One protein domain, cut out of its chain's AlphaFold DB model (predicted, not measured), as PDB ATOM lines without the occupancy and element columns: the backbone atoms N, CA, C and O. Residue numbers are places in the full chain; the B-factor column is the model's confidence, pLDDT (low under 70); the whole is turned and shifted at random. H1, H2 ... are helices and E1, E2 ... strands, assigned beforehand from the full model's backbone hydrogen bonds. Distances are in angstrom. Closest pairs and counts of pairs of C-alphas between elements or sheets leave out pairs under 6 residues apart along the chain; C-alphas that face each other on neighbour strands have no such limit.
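Overview. This is residues 40 to 222 of the 222 residues of an uncharacterized protein of Bacillus cereus (UniProt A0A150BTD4). A twisted, curled antiparallel sheet of seven strands has one face covered by helices H2, H4 and H5, while the other face is bare but for the short helix H1. The sheet curls round H2; the long H5 crosses slantwise over E6 and E7, H3 packs on H4 and H5, and H6 makes a corner with the last part of H5, about perpendicular to it, and packs on H2. The printed part has 183 residues with six named helices and seven named strands, in the order E1 H1 E2 E3 E4 E5 E6 E7 H2 H3 H4 H5 H6. The sheet runs E1 E2 E3 E4 E5 E6 E7, and the class is mixed, helices and strands. The whole is compact, with a radius of gyration of the C-alphas of 15.2 A and spans of 41 by 39 by 33 A.

Along the chain. The strands are E1, residues 40 to 42, starting at C-alpha 40 (-35.748, 20.142, -26.919); E2, 66 to 74, 23.8 A; E3, 77 to 85, 26.8 A; E4, 91 to 97, 19.7 A; E5, 103 to 111, 23.7 A; E6, 117 to 124, 22.5 A; and E7, 130 to 138, 22.5 A, which bends by 63 degrees at residue 133. The helices are H1, 52 to 58; H2, 155 to 164, 14.1 A; H3, 167 to 174; H4, 181 to 185; H5, 190 to 211, 30.6 A; and H6, 214 to 221, ending at C-alpha 221 (-26.432, 35.517, -42.443).

Arrangement. E2 to E7 form a meander, each strand the antiparallel neighbour of the one before. In the hairpin of E3 and E4, N 82 and O 95 are 2.9 A apart, and in that of E6 and E7, N 121 and O 134 are 2.8 A apart, both within hydrogen-bond range. Edge strand E1 pairs with E2 through N 41 and O 71, 2.9 A. H5 is on the sheet at a height of 9.2 A; its Ala 195 and Ala 138 of E7 have C-alphas 4.9 A apart. H4 is on the same face, only just over E3 with 3 C-alphas falling on it. H1 is on the opposite face at a height of 8.9 A. H5 is the hub: it touches H3 at a shallow tilt of 34 degrees, only just short of steep, opposite ways, with C-alphas 173 and 197 closest at 4.8 A. H2 touches H6, with C-alphas 162 and 218 closest at 5.3 A; H5 and H6 touch only at the corner, with C-alphas 211 and 217 closest at 5.2 A. Every O i to N i+4 pair is within hydrogen-bond range in H1, H2, H4 and H6; H3 has 2 of 4 and H5 17 of 18.

Size, cuts and confidence. The C-alphas farthest apart, of Ser 44 and Lys 148, are 43.1 A apart. The printed part has no cut, and the link from E7 to H2, residues 139 to 154, is long. The mean pLDDT of the printed part is 73.6, with 65 residues under 70, among them 163 to 201.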
ATOM      1  N   ILE A  40     -34.516  20.317 -26.149       71.44
ATOM      2  CA  ILE A  40     -35.748  20.142 -26.919       71.44
ATOM      3  C   ILE A  40     -36.863  19.801 -25.943       71.44
ATOM      4  O   ILE A  40     -36.795  18.787 -25.246       71.44
ATOM      5  N   THR A  41     -37.912  20.615 -25.928       74.75
ATOM      6  CA  THR A  41     -39.075  20.414 -25.060       74.75
ATOM      7  C   THR A  41     -40.378  20.516 -25.847       74.75
ATOM      8  O   THR A  41     -40.414  20.945 -27.002       74.75
ATOM      9  N   MET A  42     -41.476  20.059 -25.242       75.69
ATOM     10  CA  MET A  42     -42.807  20.232 -25.822       75.69
ATOM     11  C   MET A  42     -43.251  21.683 -25.658       75.69
ATOM     12  O   MET A  42     -43.302  22.196 -24.539       75.69
ATOM     13  N   MET A  43     -43.656  22.313 -26.758       80.00
ATOM     14  CA  MET A  43     -44.198  23.669 -26.715       80.00
ATOM     15  C   MET A  43     -45.532  23.671 -25.962       80.00
ATOM     16  O   MET A  43     -46.469  22.946 -26.313       80.00
ATOM     17  N   SER A  44     -45.645  24.513 -24.938       77.88
ATOM     18  CA  SER A  44     -46.839  24.553 -24.085       77.88
ATOM     19  C   SER A  44     -48.040  25.194 -24.791       77.88
ATOM     20  O   SER A  44     -49.126  24.608 -24.817       77.88
ATOM     21  N   ASP A  45     -47.853  26.332 -25.464       85.31
ATOM     22  CA  ASP A  45     -48.948  27.124 -26.035       85.31
ATOM     23  C   ASP A  45     -48.588  27.763 -27.385       85.31
ATOM     24  O   ASP A  45     -47.739  28.647 -27.466       85.31
ATOM     25  N   VAL A  46     -49.296  27.350 -28.439       86.56
ATOM     26  CA  VAL A  46     -49.128  27.883 -29.802       86.56
ATOM     27  C   VAL A  46     -49.823  29.230 -29.997       86.56
ATOM     28  O   VAL A  46     -49.562  29.914 -30.979       86.56
ATOM     29  N   ASN A  47     -50.703  29.644 -29.078       89.06
ATOM     30  CA  ASN A  47     -51.397  30.928 -29.186       89.06
ATOM     31  C   ASN A  47     -50.477  32.127 -28.933       89.06
ATOM     32  O   ASN A  47     -50.863  33.253 -29.226       89.06
ATOM     33  N   LYS A  48     -49.263  31.885 -28.431       90.06
ATOM     34  CA  LYS A  48     -48.216  32.902 -28.301       90.06
ATOM     35  C   LYS A  48     -47.545  33.247 -29.633       90.06
ATOM     36  O   LYS A  48     -46.790  34.208 -29.676       90.06
ATOM     37  N   VAL A  49     -47.796  32.477 -30.695       93.81
ATOM     38  CA  VAL A  49     -47.214  32.710 -32.022       93.81
ATOM     39  C   VAL A  49     -48.042  33.753 -32.770       93.81
ATOM     40  O   VAL A  49     -49.185  33.491 -33.149       93.81
ATOM     41  N   ASN A  50     -47.461  34.937 -32.979       94.56
ATOM     42  CA  ASN A  50     -48.187  36.160 -33.336       94.56
ATOM     43  C   ASN A  50     -48.960  36.030 -34.656       94.56
ATOM     44  O   ASN A  50     -50.124  36.409 -34.740       94.56
ATOM     45  N   ASN A  51     -48.319  35.467 -35.682       94.19
ATOM     46  CA  ASN A  51     -48.854  35.342 -37.042       94.19
ATOM     47  C   ASN A  51     -49.353  33.923 -37.367       94.19
ATOM     48  O   ASN A  51     -49.517  33.576 -38.540       94.19
ATOM     49  N   LEU A  52     -49.590  33.078 -36.356       94.75
ATOM     50  CA  LEU A  52     -49.994  31.690 -36.584       94.75
ATOM     51  C   LEU A  52     -51.340  31.592 -37.304       94.75
ATOM     52  O   LEU A  52     -51.463  30.827 -38.255       94.75
ATOM     53  N   SER A  53     -52.345  32.353 -36.860       93.69
ATOM     54  CA  SER A  53     -53.686  32.302 -37.454       93.69
ATOM     55  C   SER A  53     -53.660  32.692 -38.934       93.69
ATOM     56  O   SER A  53     -54.195  31.957 -39.758       93.69
ATOM     57  N   ASP A  54     -52.974  33.785 -39.276       93.56
ATOM     58  CA  ASP A  54     -52.858  34.263 -40.658       93.56
ATOM     59  C   ASP A  54     -52.091  33.266 -41.532       93.56
ATOM     60  O   ASP A  54     -52.510  32.956 -42.646       93.56
ATOM     61  N   THR A  55     -51.014  32.684 -40.993       94.31
ATOM     62  CA  THR A  55     -50.228  31.662 -41.699       94.31
ATOM     63  C   THR A  55     -51.058  30.407 -41.979       94.31
ATOM     64  O   THR A  55     -50.984  29.841 -43.069       94.31
ATOM     65  N   LEU A  56     -51.867  29.957 -41.014       93.94
ATOM     66  CA  LEU A  56     -52.753  28.808 -41.203       93.94
ATOM     67  C   LEU A  56     -53.833  29.103 -42.251       93.94
ATOM     68  O   LEU A  56     -54.105  28.238 -43.078       93.94
ATOM     69  N   ILE A  57     -54.399  30.313 -42.263       92.88
ATOM     70  CA  ILE A  57     -55.390  30.731 -43.266       92.88
ATOM     71  C   ILE A  57     -54.785  30.721 -44.673       92.88
ATOM     72  O   ILE A  57     -55.375  30.119 -45.570       92.88
ATOM     73  N   GLU A  58     -53.600  31.310 -44.860       91.81
ATOM     74  CA  GLU A  58     -52.895  31.317 -46.154       91.81
ATOM     75  C   GLU A  58     -52.629  29.889 -46.660       91.81
ATOM     76  O   GLU A  58     -52.769  29.588 -47.845       91.81
ATOM     77  N   LEU A  59     -52.308  28.970 -45.747       91.62
ATOM     78  CA  LEU A  59     -52.080  27.560 -46.059       91.62
ATOM     79  C   LEU A  59     -53.367  26.729 -46.184       91.62
ATOM     80  O   LEU A  59     -53.284  25.542 -46.503       91.62
ATOM     81  N   SER A  60     -54.543  27.319 -45.942       93.25
ATOM     82  CA  SER A  60     -55.826  26.604 -45.839       93.25
ATOM     83  C   SER A  60     -55.802  25.465 -44.802       93.25
ATOM     84  O   SER A  60     -56.306  24.366 -45.042       93.25
ATOM     85  N   LEU A  61     -55.193  25.722 -43.643       92.69
ATOM     86  CA  LEU A  61     -55.051  24.804 -42.511       92.69
ATOM     87  C   LEU A  61     -55.848  25.292 -41.290       92.69
ATOM     88  O   LEU A  61     -56.179  26.469 -41.166       92.69
ATOM     89  N   SER A  62     -56.116  24.379 -40.352       92.38
ATOM     90  CA  SER A  62     -56.739  24.683 -39.055       92.38
ATOM     91  C   SER A  62     -55.785  24.384 -37.899       92.38
ATOM     92  O   SER A  62     -54.948  23.482 -37.989       92.38
ATOM     93  N   LYS A  63     -55.965  25.091 -36.774       91.56
ATOM     94  CA  LYS A  63     -55.305  24.768 -35.497       91.56
ATOM     95  C   LYS A  63     -55.647  23.354 -35.014       91.56
ATOM     96  O   LYS A  63     -54.807  22.725 -34.379       91.56
ATOM     97  N   ASP A  64     -56.824  22.837 -35.361       90.94
ATOM     98  CA  ASP A  64     -57.250  21.477 -34.992       90.94
ATOM     99  C   ASP A  64     -56.399  20.388 -35.662       90.94
ATOM    100  O   ASP A  64     -56.356  19.253 -35.195       90.94
ATOM    101  N   ASN A  65     -55.681  20.738 -36.733       87.00
ATOM    102  CA  ASN A  65     -54.793  19.826 -37.448       87.00
ATOM    103  C   ASN A  65     -53.358  19.839 -36.897       87.00
ATOM    104  O   ASN A  65     -52.479  19.203 -37.482       87.00
ATOM    105  N   ILE A  66     -53.082  20.573 -35.812       88.00
ATOM    106  CA  ILE A  66     -51.768  20.564 -35.160       88.00
ATOM    107  C   ILE A  66     -51.559  19.200 -34.501       88.00
ATOM    108  O   ILE A  66     -52.271  18.820 -33.573       88.00
ATOM    109  N   VAL A  67     -50.551  18.471 -34.969       83.25
ATOM    110  CA  VAL A  67     -50.249  17.100 -34.527       83.25
ATOM    111  C   VAL A  67     -49.142  17.053 -33.482       83.25
ATOM    112  O   VAL A  67     -49.120  16.162 -32.638       83.25
ATOM    113  N   SER A  68     -48.218  18.013 -33.516       78.06
ATOM    114  CA  SER A  68     -47.157  18.142 -32.520       78.06
ATOM    115  C   SER A  68     -46.549  19.539 -32.547       78.06
ATOM    116  O   SER A  68     -46.709  20.293 -33.508       78.06
ATOM    117  N   LYS A  69     -45.881  19.901 -31.452       83.50
ATOM    118  CA  LYS A  69     -45.319  21.233 -31.244       83.50
ATOM    119  C   LYS A  69     -44.138  21.163 -30.285       83.50
ATOM    120  O   LYS A  69     -44.227  20.520 -29.236       83.50
ATOM    121  N   TYR A  70     -43.052  21.829 -30.641       77.69
ATOM    122  CA  TYR A  70     -41.777  21.709 -29.945       77.69
ATOM    123  C   TYR A  70     -41.086  23.055 -29.833       77.69
ATOM    124  O   TYR A  70     -41.251  23.907 -30.703       77.69
ATOM    125  N   GLU A  71     -40.296  23.205 -28.779       79.19
ATOM    126  CA  GLU A  71     -39.372  24.311 -28.572       79.19
ATOM    127  C   GLU A  71     -37.944  23.770 -28.545       79.19
ATOM    128  O   GLU A  71     -37.681  22.695 -28.001       79.19
ATOM    129  N   ILE A  72     -37.034  24.519 -29.153       76.25
ATOM    130  CA  ILE A  72     -35.604  24.244 -29.197       76.25
ATOM    131  C   ILE A  72     -34.920  25.450 -28.559       76.25
ATOM    132  O   ILE A  72     -34.959  26.550 -29.109       76.25
ATOM    133  N   ALA A  73     -34.326  25.257 -27.385       76.94
ATOM    134  CA  ALA A  73     -33.537  26.276 -26.709       76.94
ATOM    135  C   ALA A  73     -32.051  26.047 -27.008       76.94
ATOM    136  O   ALA A  73     -31.479  25.031 -26.618       76.94
ATOM    137  N   GLU A  74     -31.420  26.993 -27.702       71.62
ATOM    138  CA  GLU A  74     -29.999  26.952 -28.053       71.62
ATOM    139  C   GLU A  74     -29.405  28.356 -27.866       71.62
ATOM    140  O   GLU A  74     -29.945  29.347 -28.351       71.62
ATOM    141  N   ASN A  75     -28.288  28.466 -27.137       70.25
ATOM    142  CA  ASN A  75     -27.558  29.731 -26.945       70.25
ATOM    143  C   ASN A  75     -28.412  30.911 -26.423       70.25
ATOM    144  O   ASN A  75     -28.182  32.063 -26.787       70.25
ATOM    145  N   GLY A  76     -29.396  30.632 -25.559       71.50
ATOM    146  CA  GLY A  76     -30.287  31.648 -24.984       71.50
ATOM    147  C   GLY A  76     -31.390  32.139 -25.928       71.50
ATOM    148  O   GLY A  76     -32.119  33.062 -25.573       71.50
ATOM    149  N   GLN A  77     -31.528  31.527 -27.106       75.25
ATOM    150  CA  GLN A  77     -32.640  31.740 -28.025       75.25
ATOM    151  C   GLN A  77     -33.539  30.506 -28.023       75.25
ATOM    152  O   GLN A  77     -33.054  29.375 -28.047       75.25
ATOM    153  N   THR A  78     -34.850  30.729 -28.007       81.25
ATOM    154  CA  THR A  78     -35.844  29.662 -28.130       81.25
ATOM    155  C   THR A  78     -36.515  29.781 -29.481       81.25
ATOM    156  O   THR A  78     -37.070  30.825 -29.803       81.25
ATOM    157  N   THR A  79     -36.468  28.722 -30.272       82.62
ATOM    158  CA  THR A  79     -37.190  28.614 -31.539       82.62
ATOM    159  C   THR A  79     -38.232  27.512 -31.428       82.62
ATOM    160  O   THR A  79     -38.161  26.659 -30.544       82.62
ATOM    161  N   GLY A  80     -39.244  27.542 -32.286       82.06
ATOM    162  CA  GLY A  80     -40.358  26.606 -32.239       82.06
ATOM    163  C   GLY A  80     -40.578  25.888 -33.558       82.06
ATOM    164  O   GLY A  80     -40.291  26.417 -34.629       82.06
ATOM    165  N   ILE A  81     -41.138  24.685 -33.488       83.94
ATOM    166  CA  ILE A  81     -41.645  23.972 -34.659       83.94
ATOM    167  C   ILE A  81     -43.056  23.490 -34.352       83.94
ATOM    168  O   ILE A  81     -43.274  22.779 -33.370       83.94
ATOM    169  N   ILE A  82     -44.012  23.870 -35.197       86.75
ATOM    170  CA  ILE A  82     -45.401  23.410 -35.124       86.75
ATOM    171  C   ILE A  82     -45.669  22.539 -36.345       86.75
ATOM    172  O   ILE A  82     -45.596  23.013 -37.477       86.75
ATOM    173  N   ASN A  83     -46.004  21.273 -36.116       84.44
ATOM    174  CA  ASN A  83     -46.346  20.337 -37.177       84.44
ATOM    175  C   ASN A  83     -47.861  20.300 -37.357       84.44
ATOM    176  O   ASN A  83     -48.609  20.123 -36.391       84.44
ATOM    177  N   VAL A  84     -48.312  20.443 -38.599       88.25
ATOM    178  CA  VAL A  84     -49.724  20.549 -38.966       88.25
ATOM    179  C   VAL A  84     -50.031  19.574 -40.092       88.25
ATOM    180  O   VAL A  84     -49.330  19.529 -41.103       88.25
ATOM    181  N   LYS A  85     -51.093  18.787 -39.929       87.31
ATOM    182  CA  LYS A  85     -51.602  17.898 -40.972       87.31
ATOM    183  C   LYS A  85     -52.323  18.690 -42.060       87.31
ATOM    184  O   LYS A  85     -53.154  19.548 -41.764       87.31
ATOM    185  N   GLY A  86     -51.985  18.409 -43.316       86.44
ATOM    186  CA  GLY A  86     -52.693  18.938 -44.476       86.44
ATOM    187  C   GLY A  86     -54.069  18.295 -44.662       86.44
ATOM    188  O   GLY A  86     -54.473  17.412 -43.911       86.44
ATOM    189  N   ALA A  87     -54.795  18.726 -45.695       82.25
ATOM    190  CA  ALA A  87     -56.105  18.156 -46.022       82.25
ATOM    191  C   ALA A  87     -56.026  16.692 -46.505       82.25
ATOM    192  O   ALA A  87     -56.980  15.939 -46.334       82.25
ATOM    193  N   SER A  88     -54.900  16.300 -47.109       80.75
ATOM    194  CA  SER A  88     -54.615  14.914 -47.481       80.75
ATOM    195  C   SER A  88     -53.775  14.240 -46.403       80.75
ATOM    196  O   SER A  88     -52.879  14.864 -45.830       80.75
ATOM    197  N   ASP A  89     -54.010  12.944 -46.204       72.50
ATOM    198  CA  ASP A  89     -53.189  12.088 -45.351       72.50
ATOM    199  C   ASP A  89     -51.734  12.002 -45.799       72.50
ATOM    200  O   ASP A  89     -50.940  11.565 -44.982       72.50
ATOM    201  N   ASP A  90     -51.407  12.443 -47.022       81.00
ATOM    202  CA  ASP A  90     -50.071  12.436 -47.638       81.00
ATOM    203  C   ASP A  90     -49.338  13.793 -47.571       81.00
ATOM    204  O   ASP A  90     -48.243  13.926 -48.118       81.00
ATOM    205  N   VAL A  91     -49.906  14.807 -46.897       85.31
ATOM    206  CA  VAL A  91     -49.308  16.148 -46.787       85.31
ATOM    207  C   VAL A  91     -49.157  16.598 -45.327       85.31
ATOM    208  O   VAL A  91     -50.132  16.640 -44.580       85.31
ATOM    209  N   TYR A  92     -47.952  17.034 -44.939       84.50
ATOM    210  CA  TYR A  92     -47.692  17.732 -43.671       84.50
ATOM    211  C   TYR A  92     -47.004  19.068 -43.907       84.50
ATOM    212  O   TYR A  92     -46.256  19.261 -44.868       84.50
ATOM    213  N   TYR A  93     -47.233  19.972 -42.966       87.25
ATOM    214  CA  TYR A  93     -46.580  21.260 -42.883       87.25
ATOM    215  C   TYR A  93     -45.817  21.363 -41.571       87.25
ATOM    216  O   TYR A  93     -46.340  20.981 -40.526       87.25
ATOM    217  N   ASN A  94     -44.623  21.944 -41.621       86.06
ATOM    218  CA  ASN A  94     -43.917  22.379 -40.422       86.06
ATOM    219  C   ASN A  94     -43.824  23.900 -40.476       86.06
ATOM    220  O   ASN A  94     -43.339  24.454 -41.466       86.06
ATOM    221  N   LEU A  95     -44.290  24.560 -39.425       90.25
ATOM    222  CA  LEU A  95     -44.181  25.999 -39.235       90.25
ATOM    223  C   LEU A  95     -43.004  26.253 -38.299       90.25
ATOM    224  O   LEU A  95     -43.015  25.796 -37.154       90.25
ATOM    225  N   TYR A  96     -41.994  26.957 -38.793       87.06
ATOM    226  CA  TYR A  96     -40.773  27.261 -38.057       87.06
ATOM    227  C   TYR A  96     -40.900  28.651 -37.431       87.06
ATOM    228  O   TYR A  96     -40.979  29.660 -38.135       87.06
ATOM    229  N   VAL A  97     -40.951  28.680 -36.102       88.69
ATOM    230  CA  VAL A  97     -41.202  29.858 -35.272       88.69
ATOM    231  C   VAL A  97     -39.880  30.396 -34.742       88.69
ATOM    232  O   VAL A  97     -39.119  29.670 -34.104       88.69
ATOM    233  N   ASN A  98     -39.580  31.659 -35.009       86.88
ATOM    234  CA  ASN A  98     -38.364  32.299 -34.520       86.88
ATOM    235  C   ASN A  98     -38.496  32.745 -33.052       86.88
ATOM    236  O   ASN A  98     -39.557  32.633 -32.437       86.88
ATOM    237  N   SER A  99     -37.415  33.284 -32.488       85.38
ATOM    238  CA  SER A  99     -37.362  33.729 -31.088       85.38
ATOM    239  C   SER A  99     -38.251  34.924 -30.749       85.38
ATOM    240  O   SER A  99     -38.424  35.247 -29.578       85.38
ATOM    241  N   GLU A 100     -38.827  35.581 -31.754       89.62
ATOM    242  CA  GLU A 100     -39.799  36.665 -31.589       89.62
ATOM    243  C   GLU A 100     -41.249  36.151 -31.634       89.62
ATOM    244  O   GLU A 100     -42.194  36.938 -31.675       89.62
ATOM    245  N   ASN A 101     -41.434  34.826 -31.613       90.19
ATOM    246  CA  ASN A 101     -42.718  34.138 -31.740       90.19
ATOM    247  C   ASN A 101     -43.435  34.403 -33.073       90.19
ATOM    248  O   ASN A 101     -44.663  34.435 -33.127       90.19
ATOM    249  N   ASN A 102     -42.686  34.561 -34.165       92.62
ATOM    250  CA  ASN A 102     -43.247  34.654 -35.512       92.62
ATOM    251  C   ASN A 102     -42.903  33.401 -36.317       92.62
ATOM    252  O   ASN A 102     -41.758  32.950 -36.310       92.62
ATOM    253  N   VAL A 103     -43.872  32.852 -37.049       92.06
ATOM    254  CA  VAL A 103     -43.592  31.905 -38.131       92.06
ATOM    255  C   VAL A 103     -42.797  32.648 -39.197       92.06
ATOM    256  O   VAL A 103     -43.282  33.628 -39.756       92.06
ATOM    257  N   GLU A 104     -41.581  32.185 -39.464       90.62
ATOM    258  CA  GLU A 104     -40.667  32.795 -40.438       90.62
ATOM    259  C   GLU A 104     -40.451  31.892 -41.655       90.62
ATOM    260  O   GLU A 104     -40.276  32.365 -42.779       90.62
ATOM    261  N   PHE A 105     -40.517  30.577 -41.447       89.56
ATOM    262  CA  PHE A 105     -40.439  29.600 -42.522       89.56
ATOM    263  C   PHE A 105     -41.564  28.585 -42.417       89.56
ATOM    264  O   PHE A 105     -42.061  28.269 -41.335       89.56
ATOM    265  N   VAL A 106     -41.906  28.013 -43.563       90.50
ATOM    266  CA  VAL A 106     -42.836  26.893 -43.674       90.50
ATOM    267  C   VAL A 106     -42.186  25.831 -44.536       90.50
ATOM    268  O   VAL A 106     -41.649  26.148 -45.594       90.50
ATOM    269  N   SER A 107     -42.256  24.565 -44.139       86.81
ATOM    270  CA  SER A 107     -41.987  23.469 -45.070       86.81
ATOM    271  C   SER A 107     -43.241  22.672 -45.357       86.81
ATOM    272  O   SER A 107     -43.936  22.295 -44.420       86.81
ATOM    273  N   LYS A 108     -43.483  22.361 -46.631       88.25
ATOM    274  CA  LYS A 108     -44.484  21.390 -47.076       88.25
ATOM    275  C   LYS A 108     -43.787  20.080 -47.425       88.25
ATOM    276  O   LYS A 108     -42.884  20.060 -48.264       88.25
ATOM    277  N   GLN A 109     -44.247  19.002 -46.813       81.69
ATOM    278  CA  GLN A 109     -43.806  17.640 -47.067       81.69
ATOM    279  C   GLN A 109     -44.943  16.853 -47.700       81.69
ATOM    280  O   GLN A 109     -46.078  16.940 -47.237       81.69
ATOM    281  N   GLU A 110     -44.641  16.116 -48.763       84.62
ATOM    282  CA  GLU A 110     -45.653  15.388 -49.527       84.62
ATOM    283  C   GLU A 110     -45.125  14.029 -49.971       84.62
ATOM    284  O   GLU A 110     -44.039  13.945 -50.556       84.62
ATOM    285  N   ALA A 111     -45.888  12.978 -49.673       80.81
ATOM    286  CA  ALA A 111     -45.667  11.644 -50.204       80.81
ATOM    287  C   ALA A 111     -46.370  11.502 -51.560       80.81
ATOM    288  O   ALA A 111     -47.514  11.910 -51.737       80.81
ATOM    289  N   HIS A 112     -45.672  10.922 -52.530       84.25
ATOM    290  CA  HIS A 112     -46.167  10.717 -53.885       84.25
ATOM    291  C   HIS A 112     -46.526   9.249 -54.091       84.25
ATOM    292  O   HIS A 112     -45.892   8.346 -53.545       84.25
ATOM    293  N   SER A 113     -47.497   8.986 -54.963       84.75
ATOM    294  CA  SER A 113     -47.980   7.627 -55.261       84.75
ATOM    295  C   SER A 113     -46.913   6.684 -55.835       84.75
ATOM    296  O   SER A 113     -47.059   5.466 -55.772       84.75
ATOM    297  N   ASN A 114     -45.817   7.226 -56.374       81.38
ATOM    298  CA  ASN A 114     -44.659   6.460 -56.844       81.38
ATOM    299  C   ASN A 114     -43.682   6.064 -55.715       81.38
ATOM    300  O   ASN A 114     -42.633   5.486 -55.997       81.38
ATOM    301  N   GLY A 115     -44.013   6.376 -54.459       76.62
ATOM    302  CA  GLY A 115     -43.188   6.129 -53.280       76.62
ATOM    303  C   GLY A 115     -42.139   7.207 -53.009       76.62
ATOM    304  O   GLY A 115     -41.451   7.126 -51.996       76.62
ATOM    305  N   ASN A 116     -42.005   8.214 -53.875       82.94
ATOM    306  CA  ASN A 116     -41.112   9.337 -53.622       82.94
ATOM    307  C   ASN A 116     -41.726  10.290 -52.599       82.94
ATOM    308  O   ASN A 116     -42.938  10.340 -52.402       82.94
ATOM    309  N   THR A 117     -40.885  11.122 -52.005       78.31
ATOM    310  CA  THR A 117     -41.309  12.181 -51.094       78.31
ATOM    311  C   THR A 117     -40.664  13.492 -51.501       78.31
ATOM    312  O   THR A 117     -39.536  13.509 -51.996       78.31
ATOM    313  N   SER A 118     -41.370  14.601 -51.319       83.44
ATOM    314  CA  SER A 118     -40.836  15.937 -51.572       83.44
ATOM    315  C   SER A 118     -40.849  16.786 -50.316       83.44
ATOM    316  O   SER A 118     -41.820  16.756 -49.564       83.44
ATOM    317  N   PHE A 119     -39.809  17.594 -50.156       83.50
ATOM    318  CA  PHE A 119     -39.691  18.629 -49.140       83.50
ATOM    319  C   PHE A 119     -39.571  19.979 -49.845       83.50
ATOM    320  O   PHE A 119     -38.639  20.189 -50.617       83.50
ATOM    321  N   ASN A 120     -40.497  20.895 -49.594       86.31
ATOM    322  CA  ASN A 120     -40.442  22.260 -50.108       86.31
ATOM    323  C   ASN A 120     -40.343  23.222 -48.934       86.31
ATOM    324  O   ASN A 120     -41.233  23.215 -48.091       86.31
ATOM    325  N   LEU A 121     -39.297  24.040 -48.887       85.94
ATOM    326  CA  LEU A 121     -39.110  25.082 -47.884       85.94
ATOM    327  C   LEU A 121     -39.489  26.437 -48.470       85.94
ATOM    328  O   LEU A 121     -39.046  26.786 -49.565       85.94
ATOM    329  N   TYR A 122     -40.230  27.215 -47.697       89.88
ATOM    330  CA  TYR A 122     -40.681  28.553 -48.029       89.88
ATOM    331  C   TYR A 122     -40.264  29.535 -46.934       89.88
ATOM    332  O   TYR A 122     -40.357  29.202 -45.751       89.88
ATOM    333  N   SER A 123     -39.834  30.736 -47.316       91.38
ATOM    334  CA  SER A 123     -39.807  31.894 -46.416       91.38
ATOM    335  C   SER A 123     -41.170  32.574 -46.422       91.38
ATOM    336  O   SER A 123     -41.812  32.675 -47.472       91.38
ATOM    337  N   LEU A 124     -41.611  33.028 -45.252       90.38
ATOM    338  CA  LEU A 124     -42.790  33.872 -45.126       90.38
ATOM    339  C   LEU A 124     -42.367  35.335 -45.292       90.38
ATOM    340  O   LEU A 124     -41.611  35.876 -44.488       90.38
ATOM    341  N   GLU A 125     -42.836  35.966 -46.361       87.12
ATOM    342  CA  GLU A 125     -42.573  37.375 -46.643       87.12
ATOM    343  C   GLU A 125     -43.411  38.283 -45.727       87.12
ATOM    344  O   GLU A 125     -44.444  37.883 -45.187       87.12
ATOM    345  N   SER A 126     -43.023  39.555 -45.595       81.25
ATOM    346  CA  SER A 126     -43.715  40.531 -44.730       81.25
ATOM    347  C   SER A 126     -45.183  40.784 -45.100       81.25
ATOM    348  O   SER A 126     -45.955  41.269 -44.280       81.25
ATOM    349  N   ASN A 127     -45.579  40.452 -46.329       80.94
ATOM    350  CA  ASN A 127     -46.957  40.532 -46.814       80.94
ATOM    351  C   ASN A 127     -47.748  39.220 -46.629       80.94
ATOM    352  O   ASN A 127     -48.824  39.089 -47.208       80.94
ATOM    353  N   GLY A 128     -47.202  38.248 -45.891       78.62
ATOM    354  CA  GLY A 128     -47.812  36.942 -45.633       78.62
ATOM    355  C   GLY A 128     -47.661  35.925 -46.766       78.62
ATOM    356  O   GLY A 128     -48.102  34.790 -46.616       78.62
ATOM    357  N   LYS A 129     -47.030  36.281 -47.894       87.12
ATOM    358  CA  LYS A 129     -46.847  35.351 -49.017       87.12
ATOM    359  C   LYS A 129     -45.688  34.393 -48.782       87.12
ATOM    360  O   LYS A 129     -44.667  34.753 -48.203       87.12
ATOM    361  N   LEU A 130     -45.822  33.190 -49.328       89.69
ATOM    362  CA  LEU A 130     -44.783  32.167 -49.297       89.69
ATOM    363  C   LEU A 130     -43.869  32.276 -50.518       89.69
ATOM    364  O   LEU A 130     -44.318  32.175 -51.662       89.69
ATOM    365  N   SER A 131     -42.572  32.428 -50.270       90.38
ATOM    366  CA  SER A 131     -41.531  32.449 -51.297       90.38
ATOM    367  C   SER A 131     -40.712  31.164 -51.231       90.38
ATOM    368  O   SER A 131     -40.181  30.807 -50.181       90.38
ATOM    369  N   LEU A 132     -40.633  30.414 -52.336       89.38
ATOM    370  CA  LEU A 132     -39.946  29.119 -52.365       89.38
ATOM    371  C   LEU A 132     -38.428  29.303 -52.195       89.38
ATOM    372  O   LEU A 132     -37.744  29.812 -53.083       89.38
ATOM    373  N   ALA A 133     -37.896  28.813 -51.080       83.75
ATOM    374  CA  ALA A 133     -36.477  28.857 -50.751       83.75
ATOM    375  C   ALA A 133     -35.727  27.609 -51.242       83.75
ATOM    376  O   ALA A 133     -34.580  27.706 -51.684       83.75
ATOM    377  N   MET A 134     -36.356  26.433 -51.166       82.75
ATOM    378  CA  MET A 134     -35.725  25.155 -51.501       82.75
ATOM    379  C   MET A 134     -36.769  24.101 -51.863       82.75
ATOM    380  O   MET A 134     -37.872  24.101 -51.328       82.75
ATOM    381  N   THR A 135     -36.380  23.148 -52.704       84.69
ATOM    382  CA  THR A 135     -37.151  21.926 -52.948       84.69
ATOM    383  C   THR A 135     -36.184  20.767 -52.968       84.69
ATOM    384  O   THR A 135     -35.205  20.845 -53.700       84.69
ATOM    385  N   GLU A 136     -36.492  19.678 -52.295       80.50
ATOM    386  CA  GLU A 136     -35.770  18.423 -52.420       80.50
ATOM    387  C   GLU A 136     -36.748  17.274 -52.623       80.50
ATOM    388  O   GLU A 136     -37.937  17.367 -52.312       80.50
ATOM    389  N   THR A 137     -36.261  16.193 -53.216       81.94
ATOM    390  CA  THR A 137     -37.053  14.984 -53.436       81.94
ATOM    391  C   THR A 137     -36.207  13.791 -53.065       81.94
ATOM    392  O   THR A 137     -35.078  13.686 -53.536       81.94
ATOM    393  N   ALA A 138     -36.746  12.900 -52.243       76.56
ATOM    394  CA  ALA A 138     -36.150  11.602 -51.989       76.56
ATOM    395  C   ALA A 138     -36.954  10.509 -52.691       76.56
ATOM    396  O   ALA A 138     -38.179  10.600 -52.810       76.56
ATOM    397  N   ASP A 139     -36.262   9.482 -53.168       78.75
ATOM    398  CA  ASP A 139     -36.904   8.255 -53.612       78.75
ATOM    399  C   ASP A 139     -37.479   7.463 -52.423       78.75
ATOM    400  O   ASP A 139     -37.304   7.815 -51.253       78.75
ATOM    401  N   LYS A 140     -38.173   6.368 -52.732       72.88
ATOM    402  CA  LYS A 140     -38.743   5.430 -51.750       72.88
ATOM    403  C   LYS A 140     -37.736   4.842 -50.751       72.88
ATOM    404  O   LYS A 140     -38.148   4.341 -49.709       72.88
ATOM    405  N   ASP A 141     -36.442   4.885 -51.067       70.12
ATOM    406  CA  ASP A 141     -35.359   4.378 -50.222       70.12
ATOM    407  C   ASP A 141     -34.717   5.516 -49.399       70.12
ATOM    408  O   ASP A 141     -33.702   5.313 -48.730       70.12
ATOM    409  N   GLY A 142     -35.291   6.725 -49.450       64.56
ATOM    410  CA  GLY A 142     -34.819   7.904 -48.734       64.56
ATOM    411  C   GLY A 142     -33.606   8.582 -49.375       64.56
ATOM    412  O   GLY A 142     -32.988   9.449 -48.754       64.56
ATOM    413  N   LYS A 143     -33.228   8.216 -50.606       70.75
ATOM    414  CA  LYS A 143     -32.089   8.834 -51.295       70.75
ATOM    415  C   LYS A 143     -32.542  10.064 -52.060       70.75
ATOM    416  O   LYS A 143     -33.490  10.000 -52.839       70.75
ATOM    417  N   LEU A 144     -31.826  11.177 -51.883       73.31
ATOM    418  CA  LEU A 144     -32.080  12.386 -52.661       73.31
ATOM    419  C   LEU A 144     -31.932  12.100 -54.152       73.31
ATOM    420  O   LEU A 144     -30.905  11.592 -54.604       73.31
ATOM    421  N   ILE A 145     -32.956  12.476 -54.909       79.44
ATOM    422  CA  ILE A 145     -32.952  12.436 -56.361       79.44
ATOM    423  C   ILE A 145     -32.228  13.702 -56.827       79.44
ATOM    424  O   ILE A 145     -32.772  14.803 -56.701       79.44
ATOM    425  N   PRO A 146     -30.996  13.587 -57.352       69.69
ATOM    426  CA  PRO A 146     -30.209  14.753 -57.703       69.69
ATOM    427  C   PRO A 146     -30.896  15.531 -58.822       69.69
ATOM    428  O   PRO A 146     -31.254  14.988 -59.873       69.69
ATOM    429  N   LYS A 147     -31.052  16.839 -58.623       67.31
ATOM    430  CA  LYS A 147     -31.520  17.720 -59.691       67.31
ATOM    431  C   LYS A 147     -30.456  17.799 -60.782       67.31
ATOM    432  O   LYS A 147     -29.274  17.980 -60.502       67.31
ATOM    433  N   LYS A 148     -30.890  17.748 -62.046       51.25
ATOM    434  CA  LYS A 148     -30.011  17.892 -63.226       51.25
ATOM    435  C   LYS A 148     -29.255  19.230 -63.270       51.25
ATOM    436  O   LYS A 148     -28.288  19.353 -64.012       51.25
ATOM    437  N   VAL A 149     -29.686  20.219 -62.485       56.34
ATOM    438  CA  VAL A 149     -29.044  21.528 -62.352       56.34
ATOM    439  C   VAL A 149     -28.694  21.738 -60.883       56.34
ATOM    440  O   VAL A 149     -29.599  21.778 -60.044       56.34
ATOM    441  N   LYS A 150     -27.400  21.903 -60.575       55.97
ATOM    442  CA  LYS A 150     -26.960  22.444 -59.283       55.97
ATOM    443  C   LYS A 150     -27.494  23.871 -59.187       55.97
ATOM    444  O   LYS A 150     -27.040  24.742 -59.925       55.97
ATOM    445  N   ARG A 151     -28.497  24.096 -58.343       57.72
ATOM    446  CA  ARG A 151     -28.949  25.448 -58.008       57.72
ATOM    447  C   ARG A 151     -28.167  25.909 -56.791       57.72
ATOM    448  O   ARG A 151     -27.984  25.128 -55.860       57.72
ATOM    449  N   GLU A 152     -27.708  27.153 -56.811       64.50
ATOM    450  CA  GLU A 152     -27.180  27.773 -55.601       64.50
ATOM    451  C   GLU A 152     -28.272  27.792 -54.529       64.50
ATOM    452  O   GLU A 152     -29.449  28.031 -54.821       64.50
ATOM    453  N   ILE A 153     -27.887  27.493 -53.290       66.00
ATOM    454  CA  ILE A 153     -28.818  27.492 -52.166       66.00
ATOM    455  C   ILE A 153     -29.185  28.941 -51.843       66.00
ATOM    456  O   ILE A 153     -28.308  29.781 -51.635       66.00
ATOM    457  N   ASN A 154     -30.488  29.226 -51.803       75.88
ATOM    458  CA  ASN A 154     -31.024  30.545 -51.481       75.88
ATOM    459  C   ASN A 154     -30.609  30.968 -50.052       75.88
ATOM    460  O   ASN A 154     -30.586  30.140 -49.142       75.88
ATOM    461  N   GLN A 155     -30.329  32.257 -49.831       76.06
ATOM    462  CA  GLN A 155     -30.062  32.814 -48.498       76.06
ATOM    463  C   GLN A 155     -31.141  32.458 -47.467       76.06
ATOM    464  O   GLN A 155     -30.802  32.156 -46.329       76.06
ATOM    465  N   ALA A 156     -32.416  32.402 -47.861       78.88
ATOM    466  CA  ALA A 156     -33.511  31.984 -46.985       78.88
ATOM    467  C   ALA A 156     -33.334  30.544 -46.466       78.88
ATOM    468  O   ALA A 156     -33.527  30.278 -45.283       78.88
ATOM    469  N   ALA A 157     -32.897  29.619 -47.325       74.62
ATOM    470  CA  ALA A 157     -32.607  28.242 -46.935       74.62
ATOM    471  C   ALA A 157     -31.402  28.151 -45.987       74.62
ATOM    472  O   ALA A 157     -31.412  27.365 -45.042       74.62
ATOM    473  N   LEU A 158     -30.384  28.984 -46.214       74.25
ATOM    474  CA  LEU A 158     -29.223  29.082 -45.335       74.25
ATOM    475  C   LEU A 158     -29.596  29.679 -43.964       74.25
ATOM    476  O   LEU A 158     -29.156  29.165 -42.940       74.25
ATOM    477  N   LYS A 159     -30.452  30.710 -43.932       75.56
ATOM    478  CA  LYS A 159     -30.979  31.315 -42.698       75.56
ATOM    479  C   LYS A 159     -31.837  30.325 -41.912       75.56
ATOM    480  O   LYS A 159     -31.627  30.156 -40.715       75.56
ATOM    481  N   TRP A 160     -32.733  29.607 -42.591       77.56
ATOM    482  CA  TRP A 160     -33.511  28.525 -41.989       77.56
ATOM    483  C   TRP A 160     -32.605  27.472 -41.345       77.56
ATOM    484  O   TRP A 160     -32.807  27.111 -40.188       77.56
ATOM    485  N   ALA A 161     -31.562  27.037 -42.054       73.56
ATOM    486  CA  ALA A 161     -30.583  26.121 -41.492       73.56
ATOM    487  C   ALA A 161     -29.879  26.737 -40.267       73.56
ATOM    488  O   ALA A 161     -29.737  26.092 -39.233       73.56
ATOM    489  N   CYS A 162     -29.504  28.006 -40.295       71.06
ATOM    490  CA  CYS A 162     -28.881  28.631 -39.133       71.06
ATOM    491  C   CYS A 162     -29.758  28.669 -37.875       71.06
ATOM    492  O   CYS A 162     -29.225  28.502 -36.779       71.06
ATOM    493  N   ILE A 163     -31.071  28.841 -38.038       64.12
ATOM    494  CA  ILE A 163     -32.021  28.998 -36.927       64.12
ATOM    495  C   ILE A 163     -32.560  27.648 -36.433       64.12
ATOM    496  O   ILE A 163     -32.665  27.423 -35.231       64.12
ATOM    497  N   PHE A 164     -32.909  26.744 -37.351       61.53
ATOM    498  CA  PHE A 164     -33.654  25.515 -37.040       61.53
ATOM    499  C   PHE A 164     -32.839  24.244 -37.237       61.53
ATOM    500  O   PHE A 164     -33.230  23.170 -36.779       61.53
ATOM    501  N   SER A 165     -31.688  24.355 -37.894       54.16
ATOM    502  CA  SER A 165     -30.759  23.254 -38.025       54.16
ATOM    503  C   SER A 165     -29.638  23.414 -37.001       54.16
ATOM    504  O   SER A 165     -28.621  24.078 -37.199       54.16
ATOM    505  N   SER A 166     -29.810  22.805 -35.835       52.78
ATOM    506  CA  SER A 166     -28.666  22.193 -35.164       52.78
ATOM    507  C   SER A 166     -28.385  20.872 -35.888       52.78
ATOM    508  O   SER A 166     -29.287  20.246 -36.447       52.78
ATOM    509  N   TYR A 167     -27.124  20.448 -35.953       47.28
ATOM    510  CA  TYR A 167     -26.759  19.175 -36.589       47.28
ATOM    511  C   TYR A 167     -27.591  18.012 -36.009       47.28
ATOM    512  O   TYR A 167     -28.002  17.124 -36.747       47.28
ATOM    513  N   LEU A 168     -27.957  18.097 -34.722       47.94
ATOM    514  CA  LEU A 168     -28.879  17.193 -34.030       47.94
ATOM    515  C   LEU A 168     -30.322  17.248 -34.560       47.94
ATOM    516  O   LEU A 168     -30.921  16.192 -34.753       47.94
ATOM    517  N   ALA A 169     -30.864  18.433 -34.861       50.09
ATOM    518  CA  ALA A 169     -32.192  18.572 -35.466       50.09
ATOM    519  C   ALA A 169     -32.262  17.932 -36.865       50.09
ATOM    520  O   ALA A 169     -33.298  17.400 -37.247       50.09
ATOM    521  N   CYS A 170     -31.147  17.912 -37.604       51.91
ATOM    522  CA  CYS A 170     -31.102  17.370 -38.966       51.91
ATOM    523  C   CYS A 170     -30.614  15.924 -39.068       51.91
ATOM    524  O   CYS A 170     -31.057  15.195 -39.956       51.91
ATOM    525  N   ILE A 171     -29.773  15.468 -38.138       42.75
ATOM    526  CA  ILE A 171     -29.451  14.045 -37.962       42.75
ATOM    527  C   ILE A 171     -30.608  13.278 -37.347       42.75
ATOM    528  O   ILE A 171     -30.813  12.121 -37.720       42.75
ATOM    529  N   GLY A 172     -31.387  13.905 -36.459       40.31
ATOM    530  CA  GLY A 172     -32.571  13.280 -35.873       40.31
ATOM    531  C   GLY A 172     -33.472  12.667 -36.942       40.31
ATOM    532  O   GLY A 172     -34.057  11.613 -36.733       40.31
ATOM    533  N   VAL A 173     -33.499  13.271 -38.127       41.97
ATOM    534  CA  VAL A 173     -34.352  12.895 -39.246       41.97
ATOM    535  C   VAL A 173     -33.973  11.563 -39.917       41.97
ATOM    536  O   VAL A 173     -34.839  10.886 -40.464       41.97
ATOM    537  N   ALA A 174     -32.709  11.128 -39.840       34.16
ATOM    538  CA  ALA A 174     -32.299   9.811 -40.344       34.16
ATOM    539  C   ALA A 174     -32.681   8.667 -39.384       34.16
ATOM    540  O   ALA A 174     -32.813   7.515 -39.800       34.16
ATOM    541  N   ALA A 175     -32.880   8.982 -38.102       32.09
ATOM    542  CA  ALA A 175     -33.322   8.049 -37.080       32.09
ATOM    543  C   ALA A 175     -34.821   8.239 -36.844       32.09
ATOM    544  O   ALA A 175     -35.247   8.847 -35.864       32.09
ATOM    545  N   ALA A 176     -35.636   7.680 -37.732       35.38
ATOM    546  CA  ALA A 176     -37.098   7.655 -37.657       35.38
ATOM    547  C   ALA A 176     -37.695   6.902 -36.436       35.38
ATOM    548  O   ALA A 176     -38.786   6.346 -36.513       35.38
ATOM    549  N   ALA A 177     -36.987   6.871 -35.306       33.19
ATOM    550  CA  ALA A 177     -37.420   6.342 -34.018       33.19
ATOM    551  C   ALA A 177     -36.949   7.203 -32.820       33.19
ATOM    552  O   ALA A 177     -37.086   6.776 -31.676       33.19
ATOM    553  N   GLY A 178     -36.374   8.393 -33.054       36.28
ATOM    554  CA  GLY A 178     -35.910   9.307 -32.004       36.28
ATOM    555  C   GLY A 178     -36.631  10.660 -32.022       36.28
ATOM    556  O   GLY A 178     -37.030  11.148 -33.077       36.28
ATOM    557  N   PHE A 179     -36.748  11.284 -30.845       38.53
ATOM    558  CA  PHE A 179     -37.494  12.531 -30.598       38.53
ATOM    559  C   PHE A 179     -37.136  13.684 -31.558       38.53
ATOM    560  O   PHE A 179     -38.007  14.474 -31.895       38.53
ATOM    561  N   GLY A 180     -35.883  13.759 -32.032       39.19
ATOM    562  CA  GLY A 180     -35.389  14.824 -32.915       39.19
ATOM    563  C   GLY A 180     -35.795  14.706 -34.391       39.19
ATOM    564  O   GLY A 180     -35.871  15.716 -35.082       39.19
ATOM    565  N   GLY A 181     -36.077  13.498 -34.888       44.28
ATOM    566  CA  GLY A 181     -36.411  13.282 -36.302       44.28
ATOM    567  C   GLY A 181     -37.808  13.715 -36.674       44.28
ATOM    568  O   GLY A 181     -37.983  14.431 -37.657       44.28
ATOM    569  N   ALA A 182     -38.763  13.376 -35.810       47.78
ATOM    570  CA  ALA A 182     -40.161  13.771 -35.937       47.78
ATOM    571  C   ALA A 182     -40.365  15.299 -35.943       47.78
ATOM    572  O   ALA A 182     -41.413  15.767 -36.380       47.78
ATOM    573  N   LEU A 183     -39.376  16.077 -35.477       54.19
ATOM    574  CA  LEU A 183     -39.446  17.538 -35.415       54.19
ATOM    575  C   LEU A 183     -39.412  18.173 -36.799       54.19
ATOM    576  O   LEU A 183     -40.223  19.039 -37.094       54.19
ATOM    577  N   VAL A 184     -38.470  17.739 -37.639       50.06
ATOM    578  CA  VAL A 184     -38.257  18.300 -38.983       50.06
ATOM    579  C   VAL A 184     -39.003  17.484 -40.040       50.06
ATOM    580  O   VAL A 184     -39.321  18.005 -41.103       50.06
ATOM    581  N   SER A 185     -39.331  16.217 -39.769       49.44
ATOM    582  CA  SER A 185     -40.079  15.366 -40.702       49.44
ATOM    583  C   SER A 185     -41.594  15.394 -40.517       49.44
ATOM    584  O   SER A 185     -42.327  14.933 -41.389       49.44
ATOM    585  N   GLY A 186     -42.093  15.907 -39.392       49.09
ATOM    586  CA  GLY A 186     -43.473  15.652 -38.989       49.09
ATOM    587  C   GLY A 186     -43.735  14.148 -38.772       49.09
ATOM    588  O   GLY A 186     -42.806  13.334 -38.786       49.09
ATOM    589  N   PRO A 187     -44.998  13.741 -38.552       49.41
ATOM    590  CA  PRO A 187     -45.351  12.360 -38.217       49.41
ATOM    591  C   PRO A 187     -45.426  11.407 -39.423       49.41
ATOM    592  O   PRO A 187     -45.746  10.232 -39.232       49.41
ATOM    593  N   PHE A 188     -45.123  11.849 -40.654       46.72
ATOM    594  CA  PHE A 188     -44.803  10.882 -41.708       46.72
ATOM    595  C   PHE A 188     -43.532  10.163 -41.279       46.72
ATOM    596  O   PHE A 188     -42.487  10.788 -41.124       46.72
ATOM    597  N   GLY A 189     -43.633   8.852 -41.071       47.50
ATOM    598  CA  GLY A 189     -42.498   8.006 -40.727       47.50
ATOM    599  C   GLY A 189     -41.320   8.119 -41.705       47.50
ATOM    600  O   GLY A 189     -41.319   8.895 -42.657       47.50
ATOM    601  N   ALA A 190     -40.306   7.290 -41.464       48.25
ATOM    602  CA  ALA A 190     -38.945   7.375 -42.002       48.25
ATOM    603  C   ALA A 190     -38.747   8.014 -43.395       48.25
ATOM    604  O   ALA A 190     -37.865   8.852 -43.540       48.25
ATOM    605  N   ALA A 191     -39.566   7.672 -44.398       43.69
ATOM    606  CA  ALA A 191     -39.442   8.131 -45.785       43.69
ATOM    607  C   ALA A 191     -39.507   9.659 -45.993       43.69
ATOM    608  O   ALA A 191     -38.598  10.215 -46.606       43.69
ATOM    609  N   ALA A 192     -40.537  10.353 -45.488       48.50
ATOM    610  CA  ALA A 192     -40.647  11.812 -45.666       48.50
ATOM    611  C   ALA A 192     -39.608  12.558 -44.821       48.50
ATOM    612  O   ALA A 192     -39.056  13.572 -45.256       48.50
ATOM    613  N   GLY A 193     -39.257  11.975 -43.669       54.44
ATOM    614  CA  GLY A 193     -38.095  12.395 -42.908       54.44
ATOM    615  C   GLY A 193     -36.842  12.378 -43.757       54.44
ATOM    616  O   GLY A 193     -36.199  13.414 -43.885       54.44
ATOM    617  N   PHE A 194     -36.521  11.281 -44.435       56.00
ATOM    618  CA  PHE A 194     -35.294  11.224 -45.227       56.00
ATOM    619  C   PHE A 194     -35.155  12.375 -46.240       56.00
ATOM    620  O   PHE A 194     -34.053  12.905 -46.358       56.00
ATOM    621  N   ALA A 195     -36.233  12.848 -46.883       62.19
ATOM    622  CA  ALA A 195     -36.167  14.026 -47.756       62.19
ATOM    623  C   ALA A 195     -35.845  15.322 -46.996       62.19
ATOM    624  O   ALA A 195     -34.895  16.013 -47.365       62.19
ATOM    625  N   GLY A 196     -36.588  15.655 -45.935       61.91
ATOM    626  CA  GLY A 196     -36.346  16.873 -45.147       61.91
ATOM    627  C   GLY A 196     -34.999  16.861 -44.413       61.91
ATOM    628  O   GLY A 196     -34.286  17.862 -44.363       61.91
ATOM    629  N   GLY A 197     -34.597  15.695 -43.910       62.44
ATOM    630  CA  GLY A 197     -33.328  15.471 -43.225       62.44
ATOM    631  C   GLY A 197     -32.136  15.547 -44.158       62.44
ATOM    632  O   GLY A 197     -31.145  16.215 -43.857       62.44
ATOM    633  N   ALA A 198     -32.231  14.908 -45.324       63.50
ATOM    634  CA  ALA A 198     -31.190  14.996 -46.333       63.50
ATOM    635  C   ALA A 198     -31.117  16.402 -46.949       63.50
ATOM    636  O   ALA A 198     -30.011  16.886 -47.176       63.50
ATOM    637  N   ALA A 199     -32.254  17.086 -47.137       66.12
ATOM    638  CA  ALA A 199     -32.291  18.492 -47.540       66.12
ATOM    639  C   ALA A 199     -31.558  19.373 -46.527       66.12
ATOM    640  O   ALA A 199     -30.656  20.127 -46.887       66.12
ATOM    641  N   CYS A 200     -31.873  19.212 -45.242       67.62
ATOM    642  CA  CYS A 200     -31.177  19.941 -44.198       67.62
ATOM    643  C   CYS A 200     -29.671  19.645 -44.182       67.62
ATOM    644  O   CYS A 200     -28.848  20.561 -44.152       67.62
ATOM    645  N   ARG A 201     -29.292  18.363 -44.254       67.50
ATOM    646  CA  ARG A 201     -27.889  17.945 -44.326       67.50
ATOM    647  C   ARG A 201     -27.174  18.580 -45.515       67.50
ATOM    648  O   ARG A 201     -26.039  19.020 -45.363       67.50
ATOM    649  N   TYR A 202     -27.820  18.632 -46.674       70.31
ATOM    650  CA  TYR A 202     -27.257  19.222 -47.883       70.31
ATOM    651  C   TYR A 202     -26.984  20.725 -47.715       70.31
ATOM    652  O   TYR A 202     -25.890  21.198 -48.041       70.31
ATOM    653  N   VAL A 203     -27.932  21.469 -47.132       69.88
ATOM    654  CA  VAL A 203     -27.740  22.894 -46.815       69.88
ATOM    655  C   VAL A 203     -26.580  23.081 -45.846       69.88
ATOM    656  O   VAL A 203     -25.715  23.927 -46.068       69.88
ATOM    657  N   PHE A 204     -26.511  22.250 -44.812       69.50
ATOM    658  CA  PHE A 204     -25.430  22.282 -43.836       69.50
ATOM    659  C   PHE A 204     -24.052  22.019 -44.425       69.50
ATOM    660  O   PHE A 204     -23.107  22.747 -44.129       69.50
ATOM    661  N   GLN A 205     -23.930  20.986 -45.255       69.12
ATOM    662  CA  GLN A 205     -22.676  20.676 -45.935       69.12
ATOM    663  C   GLN A 205     -22.235  21.861 -46.787       69.12
ATOM    664  O   GLN A 205     -21.089  22.287 -46.699       69.12
ATOM    665  N   THR A 206     -23.173  22.476 -47.505       69.81
ATOM    666  CA  THR A 206     -22.894  23.671 -48.304       69.81
ATOM    667  C   THR A 206     -22.446  24.857 -47.441       69.81
ATOM    668  O   THR A 206     -21.538  25.587 -47.833       69.81
ATOM    669  N   LEU A 207     -23.036  25.056 -46.255       67.12
ATOM    670  CA  LEU A 207     -22.626  26.105 -45.310       67.12
ATOM    671  C   LEU A 207     -21.190  25.896 -44.819       67.12
ATOM    672  O   LEU A 207     -20.397  26.835 -44.845       67.12
ATOM    673  N   VAL A 208     -20.853  24.676 -44.398       67.50
ATOM    674  CA  VAL A 208     -19.507  24.333 -43.910       67.50
ATOM    675  C   VAL A 208     -18.477  24.448 -45.031       67.50
ATOM    676  O   VAL A 208     -17.430  25.056 -44.833       67.50
ATOM    677  N   GLU A 209     -18.780  23.938 -46.225       71.06
ATOM    678  CA  GLU A 209     -17.886  24.034 -47.385       71.06
ATOM    679  C   GLU A 209     -17.637  25.487 -47.809       71.06
ATOM    680  O   GLU A 209     -16.513  25.843 -48.162       71.06
ATOM    681  N   LYS A 210     -18.666  26.343 -47.765       70.88
ATOM    682  CA  LYS A 210     -18.571  27.737 -48.222       70.88
ATOM    683  C   LYS A 210     -17.972  28.685 -47.183       70.88
ATOM    684  O   LYS A 210     -17.259  29.611 -47.559       70.88
ATOM    685  N   TYR A 211     -18.283  28.490 -45.902       68.00
ATOM    686  CA  TYR A 211     -17.950  29.434 -44.828       68.00
ATOM    687  C   TYR A 211     -17.037  28.842 -43.751       68.00
ATOM    688  O   TYR A 211     -16.823  29.486 -42.734       68.00
ATOM    689  N   GLY A 212     -16.519  27.626 -43.923       65.88
ATOM    690  CA  GLY A 212     -15.592  26.980 -42.991       65.88
ATOM    691  C   GLY A 212     -16.253  26.360 -41.756       65.88
ATOM    692  O   GLY A 212     -15.806  25.313 -41.303       65.88
ATOM    693  N   SER A 213     -17.330  26.947 -41.222       66.62
ATOM    694  CA  SER A 213     -18.119  26.359 -40.126       66.62
ATOM    695  C   SER A 213     -19.561  26.875 -40.079       66.62
ATOM    696  O   SER A 213     -19.861  27.946 -40.613       66.62
ATOM    697  N   LYS A 214     -20.463  26.153 -39.381       65.75
ATOM    698  CA  LYS A 214     -21.846  26.613 -39.109       65.75
ATOM    699  C   LYS A 214     -21.823  27.996 -38.461       65.75
ATOM    700  O   LYS A 214     -22.500  28.905 -38.923       65.75
ATOM    701  N   LYS A 215     -21.024  28.163 -37.404       68.12
ATOM    702  CA  LYS A 215     -20.948  29.406 -36.627       68.12
ATOM    703  C   LYS A 215     -20.545  30.602 -37.489       68.12
ATOM    704  O   LYS A 215     -21.129  31.675 -37.356       68.12
ATOM    705  N   GLN A 216     -19.573  30.419 -38.381       69.62
ATOM    706  CA  GLN A 216     -19.151  31.469 -39.308       69.62
ATOM    707  C   GLN A 216     -20.232  31.764 -40.347       69.62
ATOM    708  O   GLN A 216     -20.551  32.930 -40.568       69.62
ATOM    709  N   ALA A 217     -20.851  30.727 -40.915       67.00
ATOM    710  CA  ALA A 217     -21.934  30.894 -41.873       67.00
ATOM    711  C   ALA A 217     -23.125  31.656 -41.266       67.00
ATOM    712  O   ALA A 217     -23.629  32.607 -41.859       67.00
ATOM    713  N   CYS A 218     -23.519  31.297 -40.045       69.75
ATOM    714  CA  CYS A 218     -24.657  31.901 -39.366       69.75
ATOM    715  C   CYS A 218     -24.390  33.316 -38.866       69.75
ATOM    716  O   CYS A 218     -25.317  34.108 -38.851       69.75
ATOM    717  N   LYS A 219     -23.138  33.675 -38.559       71.31
ATOM    718  CA  LYS A 219     -22.760  35.063 -38.251       71.31
ATOM    719  C   LYS A 219     -22.861  35.997 -39.464       71.31
ATOM    720  O   LYS A 219     -23.072  37.190 -39.304       71.31
ATOM    721  N   VAL A 220     -22.636  35.480 -40.671       65.25
ATOM    722  CA  VAL A 220     -22.700  36.277 -41.910       65.25
ATOM    723  C   VAL A 220     -24.146  36.477 -42.376       65.25
ATOM    724  O   VAL A 220     -24.432  37.429 -43.095       65.25
ATOM    725  N   LEU A 221     -25.040  35.565 -41.992       62.69
ATOM    726  CA  LEU A 221     -26.432  35.517 -42.443       62.69
ATOM    727  C   LEU A 221     -27.444  36.010 -41.393       62.69
ATOM    728  O   LEU A 221     -28.624  36.122 -41.724       62.69
ATOM    729  N   SER A 222     -26.994  36.247 -40.154       55.38
ATOM    730  CA  SER A 222     -27.763  36.834 -39.047       55.38
ATOM    731  C   SER A 222     -27.890  38.343 -39.166       55.38
ATOM    732  O   SER A 222     -26.828  38.977 -39.370       55.38
TER     733      SER A 222